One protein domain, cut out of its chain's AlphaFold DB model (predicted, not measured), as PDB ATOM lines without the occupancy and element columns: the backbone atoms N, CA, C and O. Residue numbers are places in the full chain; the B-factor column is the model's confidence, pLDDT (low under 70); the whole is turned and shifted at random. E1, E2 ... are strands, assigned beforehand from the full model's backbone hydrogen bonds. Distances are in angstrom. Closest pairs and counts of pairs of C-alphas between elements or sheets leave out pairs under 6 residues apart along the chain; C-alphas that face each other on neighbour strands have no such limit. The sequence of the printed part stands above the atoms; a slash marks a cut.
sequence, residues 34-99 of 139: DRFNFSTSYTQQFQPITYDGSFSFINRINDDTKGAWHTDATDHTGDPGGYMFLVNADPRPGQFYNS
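What this domain is: This is residues 34 to 99 of the 139 residues of the protein "Hypothetical protein" of Rotaria sp. Silwood2 (UniProt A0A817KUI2). With little regular structure, this model is a two-stranded antiparallel hairpin, E1 and E2, amid long loops. The 25-residue link, residues 59 to 83, makes a wide loop from the end of E1 to the start of E2, while short pairings tie residues 43 to 44 to E1 and residues 38 to 39 to residues 98 to 99. The printed part has 66 residues, with no named helix; the class is all strand, though E1 and E2 hold only 10 residues. It is compact, with a radius of gyration of the C-alphas of 12.3 A, and spans 29 by 28 by 18 A.

Where its parts are: Find C-alpha 54 at (2.192, -11.358, 35.962); E1, residues 54 to 58, runs 12.9 A from there. E2, residues 84 to 88, runs 13.0 A to C-alpha 88 at (7.211, -12.106, 34.240).

How they stand to each other: Look across the hairpin: E1 and E2 are antiparallel at 156 degrees, and C-alphas 55 and 87 face each other at 4.4 A. N 84 and O 58, 2.8 A apart, are within hydrogen-bond range.

The domain as a whole: The farthest C-alphas, of Pro 80 and Arg 92, are 34.9 A apart. The printed part has no cut, the link from E1 to E2 is long, and no printed residue is under 70 in pLDDT.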
ATOM      1  N   ASP A  34      -5.328 -22.397  42.037       96.88
ATOM      2  CA  ASP A  34      -6.092 -23.240  42.964       96.88
ATOM      3  C   ASP A  34      -6.193 -24.693  42.487       96.88
ATOM      4  O   ASP A  34      -6.146 -25.616  43.299       96.88
ATOM      5  N   ARG A  35      -6.234 -24.932  41.165       96.75
ATOM      6  CA  ARG A  35      -6.236 -26.288  40.591       96.75
ATOM      7  C   ARG A  35      -4.995 -27.094  40.987       96.75
ATOM      8  O   ARG A  35      -5.047 -28.321  41.027       96.75
ATOM      9  N   PHE A  36      -3.886 -26.411  41.255       96.19
ATOM     10  CA  PHE A  36      -2.598 -27.001  41.610       96.19
ATOM     11  C   PHE A  36      -2.218 -26.741  43.073       96.19
ATOM     12  O   PHE A  36      -1.073 -26.979  43.452       96.19
ATOM     13  N   ASN A  37      -3.166 -26.284  43.900       95.00
ATOM     14  CA  ASN A  37      -2.982 -26.034  45.330       95.00
ATOM     15  C   ASN A  37      -1.794 -25.109  45.643       95.00
ATOM     16  O   ASN A  37      -1.009 -25.377  46.562       95.00
ATOM     17  N   PHE A  38      -1.643 -24.023  44.885       97.06
ATOM     18  CA  PHE A  38      -0.700 -22.963  45.228       97.06
ATOM     19  C   PHE A  38      -1.361 -21.588  45.152       97.06
ATOM     20  O   PHE A  38      -2.286 -21.369  44.375       97.06
ATOM     21  N   SER A  39      -0.861 -20.657  45.955       97.19
ATOM     22  CA  SER A  39      -1.213 -19.243  45.922       97.19
ATOM     23  C   SER A  39      -0.049 -18.406  45.394       97.19
ATOM     24  O   SER A  39       1.105 -18.844  45.349       97.19
ATOM     25  N   THR A  40      -0.354 -17.189  44.955       97.75
ATOM     26  CA  THR A  40       0.622 -16.284  44.347       97.75
ATOM     27  C   THR A  40       0.216 -14.831  44.560       97.75
ATOM     28  O   THR A  40      -0.972 -14.523  44.641       97.75
ATOM     29  N   SER A  41       1.199 -13.933  44.649       97.19
ATOM     30  CA  SER A  41       0.966 -12.484  44.623       97.19
ATOM     31  C   SER A  41       0.881 -11.919  43.199       97.19
ATOM     32  O   SER A  41       0.747 -10.710  43.035       97.19
ATOM     33  N   TYR A  42       1.036 -12.766  42.178       97.56
ATOM     34  CA  TYR A  42       1.099 -12.369  40.774       97.56
ATOM     35  C   TYR A  42      -0.274 -12.469  40.108       97.56
ATOM     36  O   TYR A  42      -1.114 -13.279  40.495       97.56
ATOM     37  N   THR A  43      -0.489 -11.674  39.061       97.56
ATOM     38  CA  THR A  43      -1.754 -11.673  38.312       97.56
ATOM     39  C   THR A  43      -1.681 -12.607  37.109       97.56
ATOM     40  O   THR A  43      -0.802 -12.460  36.257       97.56
ATOM     41  N   GLN A  44      -2.625 -13.542  37.007       97.69
ATOM     42  CA  GLN A  44      -2.722 -14.421  35.845       97.69
ATOM     43  C   GLN A  44      -3.169 -13.649  34.601       97.69
ATOM     44  O   GLN A  44      -4.099 -12.848  34.654       97.69
ATOM     45  N   GLN A  45      -2.538 -13.940  33.471       96.19
ATOM     46  CA  GLN A  45      -2.914 -13.468  32.146       96.19
ATOM     47  C   GLN A  45      -3.211 -14.664  31.240       96.19
ATOM     48  O   GLN A  45      -2.620 -15.738  31.380       96.19
ATOM     49  N   PHE A  46      -4.097 -14.457  30.270       95.31
ATOM     50  CA  PHE A  46      -4.479 -15.453  29.258       95.31
ATOM     51  C   PHE A  46      -4.055 -15.027  27.845       95.31
ATOM     52  O   PHE A  46      -4.695 -15.362  26.851       95.31
ATOM     53  N   GLN A  47      -3.000 -14.226  27.794       92.50
ATOM     54  CA  GLN A  47      -2.441 -13.541  26.636       92.50
ATOM     55  C   GLN A  47      -0.941 -13.323  26.903       92.50
ATOM     56  O   GLN A  47      -0.494 -13.599  28.023       92.50
ATOM     57  N   PRO A  48      -0.150 -12.822  25.936       90.44
ATOM     58  CA  PRO A  48       1.253 -12.504  26.181       90.44
ATOM     59  C   PRO A  48       1.445 -11.653  27.445       90.44
ATOM     60  O   PRO A  48       0.797 -10.620  27.619       90.44
ATOM     61  N   ILE A  49       2.329 -12.096  28.344       87.62
ATOM     62  CA  ILE A  49       2.585 -11.419  29.620       87.62
ATOM     63  C   ILE A  49       3.534 -10.234  29.429       87.62
ATOM     64  O   ILE A  49       4.751 -10.376  29.426       87.62
ATOM     65  N   THR A  50       2.971  -9.039  29.264       84.75
ATOM     66  CA  THR A  50       3.746  -7.801  29.060       84.75
ATOM     67  C   THR A  50       3.928  -6.964  30.325       84.75
ATOM     68  O   THR A  50       4.605  -5.941  30.280       84.75
ATOM     69  N   TYR A  51       3.290  -7.354  31.430       90.31
ATOM     70  CA  TYR A  51       3.276  -6.596  32.680       90.31
ATOM     71  C   TYR A  51       4.108  -7.295  33.747       90.31
ATOM     72  O   TYR A  51       4.046  -8.518  33.883       90.31
ATOM     73  N   ASP A  52       4.881  -6.526  34.499       93.12
ATOM     74  CA  ASP A  52       5.602  -7.011  35.673       93.12
ATOM     75  C   ASP A  52       4.611  -7.552  36.716       93.12
ATOM     76  O   ASP A  52       3.465  -7.101  36.799       93.12
ATOM     77  N   GLY A  53       5.018  -8.567  37.480       95.44
ATOM     78  CA  GLY A  53       4.135  -9.173  38.478       95.44
ATOM     79  C   GLY A  53       3.009 -10.019  37.870       95.44
ATOM     80  O   GLY A  53       1.967 -10.210  38.504       95.44
ATOM     81  N   SER A  54       3.189 -10.530  36.647       95.94
ATOM     82  CA  SER A  54       2.192 -11.358  35.962       95.94
ATOM     83  C   SER A  54       2.706 -12.744  35.584       95.94
ATOM     84  O   SER A  54       3.911 -13.008  35.560       95.94
ATOM     85  N   PHE A  55       1.775 -13.656  35.321       96.81
ATOM     86  CA  PHE A  55       2.096 -15.014  34.908       96.81
ATOM     87  C   PHE A  55       1.067 -15.598  33.946       96.81
ATOM     88  O   PHE A  55      -0.076 -15.150  33.893       96.81
ATOM     89  N   SER A  56       1.451 -16.668  33.257       96.88
ATOM     90  CA  SER A  56       0.546 -17.511  32.477       96.88
ATOM     91  C   SER A  56       0.957 -18.976  32.565       96.88
ATOM     92  O   SER A  56       2.127 -19.295  32.771       96.88
ATOM     93  N   PHE A  57       0.002 -19.877  32.344       97.69
ATOM     94  CA  PHE A  57       0.308 -21.264  32.007       97.69
ATOM     95  C   PHE A  57       0.323 -21.402  30.487       97.69
ATOM     96  O   PHE A  57      -0.716 -21.190  29.855       97.69
ATOM     97  N   ILE A  58       1.482 -21.718  29.908       96.44
ATOM     98  CA  ILE A  58       1.672 -21.783  28.451       96.44
ATOM     99  C   ILE A  58       2.188 -23.145  28.004       96.44
ATOM    100  O   ILE A  58       2.997 -23.741  28.701       96.44
ATOM    101  N   ASN A  59       1.716 -23.661  26.870       96.31
ATOM    102  CA  ASN A  59       2.161 -24.973  26.372       96.31
ATOM    103  C   ASN A  59       3.362 -24.906  25.416       96.31
ATOM    104  O   ASN A  59       3.902 -25.929  25.003       96.31
ATOM    105  N   ARG A  60       3.772 -23.690  25.050       93.56
ATOM    106  CA  ARG A  60       4.966 -23.406  24.255       93.56
ATOM    107  C   ARG A  60       5.430 -21.980  24.515       93.56
ATOM    108  O   ARG A  60       4.593 -21.088  24.681       93.56
ATOM    109  N   ILE A  61       6.737 -21.757  24.499       91.38
ATOM    110  CA  ILE A  61       7.314 -20.409  24.518       91.38
ATOM    111  C   ILE A  61       7.022 -19.719  23.180       91.38
ATOM    112  O   ILE A  61       7.204 -20.317  22.124       91.38
ATOM    113  N   ASN A  62       6.579 -18.462  23.217       82.00
ATOM    114  CA  ASN A  62       6.256 -17.674  22.026       82.00
ATOM    115  C   ASN A  62       7.264 -16.556  21.747       82.00
ATOM    116  O   ASN A  62       8.019 -16.135  22.625       82.00
ATOM    117  N   ASP A  63       7.192 -16.020  20.529       71.75
ATOM    118  CA  ASP A  63       7.997 -14.875  20.090       71.75
ATOM    119  C   ASP A  63       7.563 -13.534  20.698       71.75
ATOM    120  O   ASP A  63       8.333 -12.572  20.682       71.75
ATOM    121  N   ASP A  64       6.367 -13.454  21.292       70.62
ATOM    122  CA  ASP A  64       5.903 -12.218  21.943       70.62
ATOM    123  C   ASP A  64       6.704 -11.895  23.214       70.62
ATOM    124  O   ASP A  64       6.708 -10.758  23.695       70.62
ATOM    125  N   THR A  65       7.423 -12.882  23.755       72.00
ATOM    126  CA  THR A  65       8.378 -12.665  24.837       72.00
ATOM    127  C   THR A  65       9.630 -11.996  24.264       72.00
ATOM    128  O   THR A  65      10.521 -12.649  23.718       72.00
ATOM    129  N   LYS A  66       9.717 -10.663  24.378       72.19
ATOM    130  CA  LYS A  66      10.840  -9.884  23.830       72.19
ATOM    131  C   LYS A  66      12.189 -10.431  24.297       72.19
ATOM    132  O   LYS A  66      12.481 -10.484  25.488       72.19
ATOM    133  N   GLY A  67      13.043 -10.778  23.335       76.31
ATOM    134  CA  GLY A  67      14.375 -11.311  23.621       76.31
ATOM    135  C   GLY A  67      14.380 -12.784  24.029       76.31
ATOM    136  O   GLY A  67      15.384 -13.238  24.586       76.31
ATOM    137  N   ALA A  68      13.308 -13.532  23.753       82.25
ATOM    138  CA  ALA A  68      13.305 -14.977  23.903       82.25
ATOM    139  C   ALA A  68      14.359 -15.657  23.009       82.25
ATOM    140  O   ALA A  68      14.766 -15.159  21.956       82.25
ATOM    141  N   TRP A  69      14.874 -16.792  23.478       79.31
ATOM    142  CA  TRP A  69      15.887 -17.605  22.786       79.31
ATOM    143  C   TRP A  69      15.516 -19.087  22.702       79.31
ATOM    144  O   TRP A  69      16.216 -19.851  22.044       79.31
ATOM    145  N   HIS A  70      14.388 -19.460  23.309       83.75
ATOM    146  CA  HIS A  70      13.819 -20.804  23.320       83.75
ATOM    147  C   HIS A  70      12.404 -20.810  22.726       83.75
ATOM    148  O   HIS A  70      11.529 -21.489  23.251       83.75
ATOM    149  N   THR A  71      12.160 -20.025  21.669       88.00
ATOM    150  CA  THR A  71      10.877 -20.030  20.947       88.00
ATOM    151  C   THR A  71      10.488 -21.460  20.566       88.00
ATOM    152  O   THR A  71      11.350 -22.266  20.216       88.00
ATOM    153  N   ASP A  72       9.197 -21.768  20.681       89.75
ATOM    154  CA  ASP A  72       8.576 -23.069  20.416       89.75
ATOM    155  C   ASP A  72       9.006 -24.217  21.337       89.75
ATOM    156  O   ASP A  72       8.493 -25.330  21.204       89.75
ATOM    157  N   ALA A  73       9.882 -23.975  22.318       92.44
ATOM    158  CA  ALA A  73      10.173 -24.989  23.321       92.44
ATOM    159  C   ALA A  73       8.924 -25.279  24.171       92.44
ATOM    160  O   ALA A  73       8.197 -24.366  24.583       92.44
ATOM    161  N   THR A  74       8.692 -26.565  24.424       94.69
ATOM    162  CA  THR A  74       7.626 -27.082  25.290       94.69
ATOM    163  C   THR A  74       8.108 -27.201  26.733       94.69
ATOM    164  O   THR A  74       9.266 -26.919  27.053       94.69
ATOM    165  N   ASP A  75       7.212 -27.609  27.627       95.06
ATOM    166  CA  ASP A  75       7.567 -27.895  29.008       95.06
ATOM    167  C   ASP A  75       8.422 -29.179  29.127       95.06
ATOM    168  O   ASP A  75       8.684 -29.892  28.156       95.06
ATOM    169  N   HIS A  76       8.920 -29.450  30.337       94.75
ATOM    170  CA  HIS A  76       9.856 -30.554  30.594       94.75
ATOM    171  C   HIS A  76       9.156 -31.914  30.815       94.75
ATOM    172  O   HIS A  76       9.812 -32.950  30.891       94.75
ATOM    173  N   THR A  77       7.834 -31.953  30.968       95.06
ATOM    174  CA  THR A  77       7.091 -33.184  31.309       95.06
ATOM    175  C   THR A  77       7.156 -34.243  30.206       95.06
ATOM    176  O   THR A  77       7.145 -35.439  30.499       95.06
ATOM    177  N   GLY A  78       7.276 -33.803  28.950       92.00
ATOM    178  CA  GLY A  78       7.324 -34.660  27.771       92.00
ATOM    179  C   GLY A  78       5.951 -35.113  27.273       92.00
ATOM    180  O   GLY A  78       5.897 -35.883  26.312       92.00
ATOM    181  N   ASP A  79       4.850 -34.659  27.884       94.00
ATOM    182  CA  ASP A  79       3.512 -34.954  27.383       94.00
ATOM    183  C   ASP A  79       3.043 -33.943  26.315       94.00
ATOM    184  O   ASP A  79       3.388 -32.758  26.363       94.00
ATOM    185  N   PRO A  80       2.278 -34.387  25.297       95.50
ATOM    186  CA  PRO A  80       1.805 -33.492  24.248       95.50
ATOM    187  C   PRO A  80       0.952 -32.343  24.798       95.50
ATOM    188  O   PRO A  80      -0.119 -32.558  25.361       95.50
ATOM    189  N   GLY A  81       1.404 -31.110  24.559       96.50
ATOM    190  CA  GLY A  81       0.696 -29.906  24.992       96.50
ATOM    191  C   GLY A  81       0.799 -29.622  26.492       96.50
ATOM    192  O   GLY A  81      -0.067 -28.908  27.001       96.50
ATOM    193  N   GLY A  82       1.809 -30.168  27.178       97.88
ATOM    194  CA  GLY A  82       2.107 -29.878  28.579       97.88
ATOM    195  C   GLY A  82       2.290 -28.382  28.835       97.88
ATOM    196  O   GLY A  82       2.929 -27.667  28.060       97.88
ATOM    197  N   TYR A  83       1.668 -27.882  29.901       98.00
ATOM    198  CA  TYR A  83       1.755 -26.484  30.304       98.00
ATOM    199  C   TYR A  83       2.957 -26.254  31.228       98.00
ATOM    200  O   TYR A  83       3.209 -26.995  32.170       98.00
ATOM    201  N   MET A  84       3.655 -25.140  31.030       97.00
ATOM    202  CA  MET A  84       4.641 -24.605  31.967       97.00
ATOM    203  C   MET A  84       4.118 -23.340  32.640       97.00
ATOM    204  O   MET A  84       3.302 -22.604  32.082       97.00
ATOM    205  N   PHE A  85       4.638 -23.054  33.827       97.25
ATOM    206  CA  PHE A  85       4.364 -21.823  34.554       97.25
ATOM    207  C   PHE A  85       5.345 -20.722  34.133       97.25
ATOM    208  O   PHE A  85       6.484 -20.683  34.596       97.25
ATOM    209  N   LEU A  86       4.906 -19.841  33.230       95.31
ATOM    210  CA  LEU A  86       5.694 -18.704  32.765       95.31
ATOM    211  C   LEU A  86       5.430 -17.480  33.647       95.31
ATOM    212  O   LEU A  86       4.286 -17.055  33.797       95.31
ATOM    213  N   VAL A  87       6.497 -16.881  34.171       94.88
ATOM    214  CA  VAL A  87       6.438 -15.739  35.091       94.88
ATOM    215  C   VAL A  87       7.196 -14.551  34.503       94.88
ATOM    216  O   VAL A  87       8.379 -14.677  34.187       94.88
ATOM    217  N   ASN A  88       6.542 -13.391  34.422       92.94
ATOM    218  CA  ASN A  88       7.211 -12.106  34.240       92.94
ATOM    219  C   ASN A  88       7.373 -11.445  35.616       92.94
ATOM    220  O   ASN A  88       6.429 -10.869  36.163       92.94
ATOM    221  N   ALA A  89       8.556 -11.626  36.209       91.75
ATOM    222  CA  ALA A  89       8.878 -11.190  37.567       91.75
ATOM    223  C   ALA A  89       8.778  -9.665  37.736       91.75
ATOM    224  O   ALA A  89       9.142  -8.916  36.837       91.75
ATOM    225  N   ASP A  90       8.327  -9.210  38.906       91.12
ATOM    226  CA  ASP A  90       8.368  -7.789  39.271       91.12
ATOM    227  C   ASP A  90       9.786  -7.373  39.725       91.12
ATOM    228  O   ASP A  90      10.479  -8.171  40.371       91.12
ATOM    229  N   PRO A  91      10.244  -6.137  39.436       90.19
ATOM    230  CA  PRO A  91      11.490  -5.600  39.986       90.19
ATOM    231  C   PRO A  91      11.549  -5.620  41.521       90.19
ATOM    232  O   PRO A  91      12.634  -5.691  42.106       90.19
ATOM    233  N   ARG A  92      10.396  -5.543  42.191       92.88
ATOM    234  CA  ARG A  92      10.257  -5.753  43.633       92.88
ATOM    235  C   ARG A  92      10.076  -7.248  43.915       92.88
ATOM    236  O   ARG A  92       9.229  -7.888  43.295       92.88
ATOM    237  N   PRO A  93      10.801  -7.817  44.896       90.19
ATOM    238  CA  PRO A  93      10.635  -9.219  45.259       90.19
ATOM    239  C   PRO A  93       9.176  -9.554  45.588       90.19
ATOM    240  O   PRO A  93       8.559  -8.913  46.440       90.19
ATOM    241  N   GLY A  94       8.646 -10.585  44.936       92.75
ATOM    242  CA  GLY A  94       7.286 -11.075  45.139       92.75
ATOM    243  C   GLY A  94       7.239 -12.599  45.160       92.75
ATOM    244  O   GLY A  94       8.145 -13.270  44.664       92.75
ATOM    245  N   GLN A  95       6.173 -13.150  45.735       95.62
ATOM    246  CA  GLN A  95       5.975 -14.592  45.849       95.62
ATOM    247  C   GLN A  95       5.116 -15.081  44.683       95.62
ATOM    248  O   GLN A  95       3.890 -15.027  44.738       95.62
ATOM    249  N   PHE A  96       5.763 -15.564  43.621       96.00
ATOM    250  CA  PHE A  96       5.043 -16.089  42.459       96.00
ATOM    251  C   PHE A  96       4.501 -17.516  42.674       96.00
ATOM    252  O   PHE A  96       3.611 -17.930  41.940       96.00
ATOM    253  N   TYR A  97       4.989 -18.254  43.678       96.94
ATOM    254  CA  TYR A  97       4.513 -19.597  44.027       96.94
ATOM    255  C   TYR A  97       4.585 -19.835  45.537       96.94
ATOM    256  O   TYR A  97       5.629 -19.613  46.155       96.94
ATOM    257  N   ASN A  98       3.499 -20.334  46.123       96.31
ATOM    258  CA  ASN A  98       3.441 -20.785  47.507       96.31
ATOM    259  C   ASN A  98       2.467 -21.945  47.644       96.31
ATOM    260  O   ASN A  98       1.293 -21.802  47.329       96.31
ATOM    261  N   SER A  99       2.938 -23.083  48.132       94.69
ATOM    262  CA  SER A  99       2.100 -24.263  48.321       94.69
ATOM    263  C   SER A  99       2.383 -24.892  49.676       94.69
ATOM    264  O   SER A  99       3.508 -24.850  50.177       94.69
TER     265      SER A  99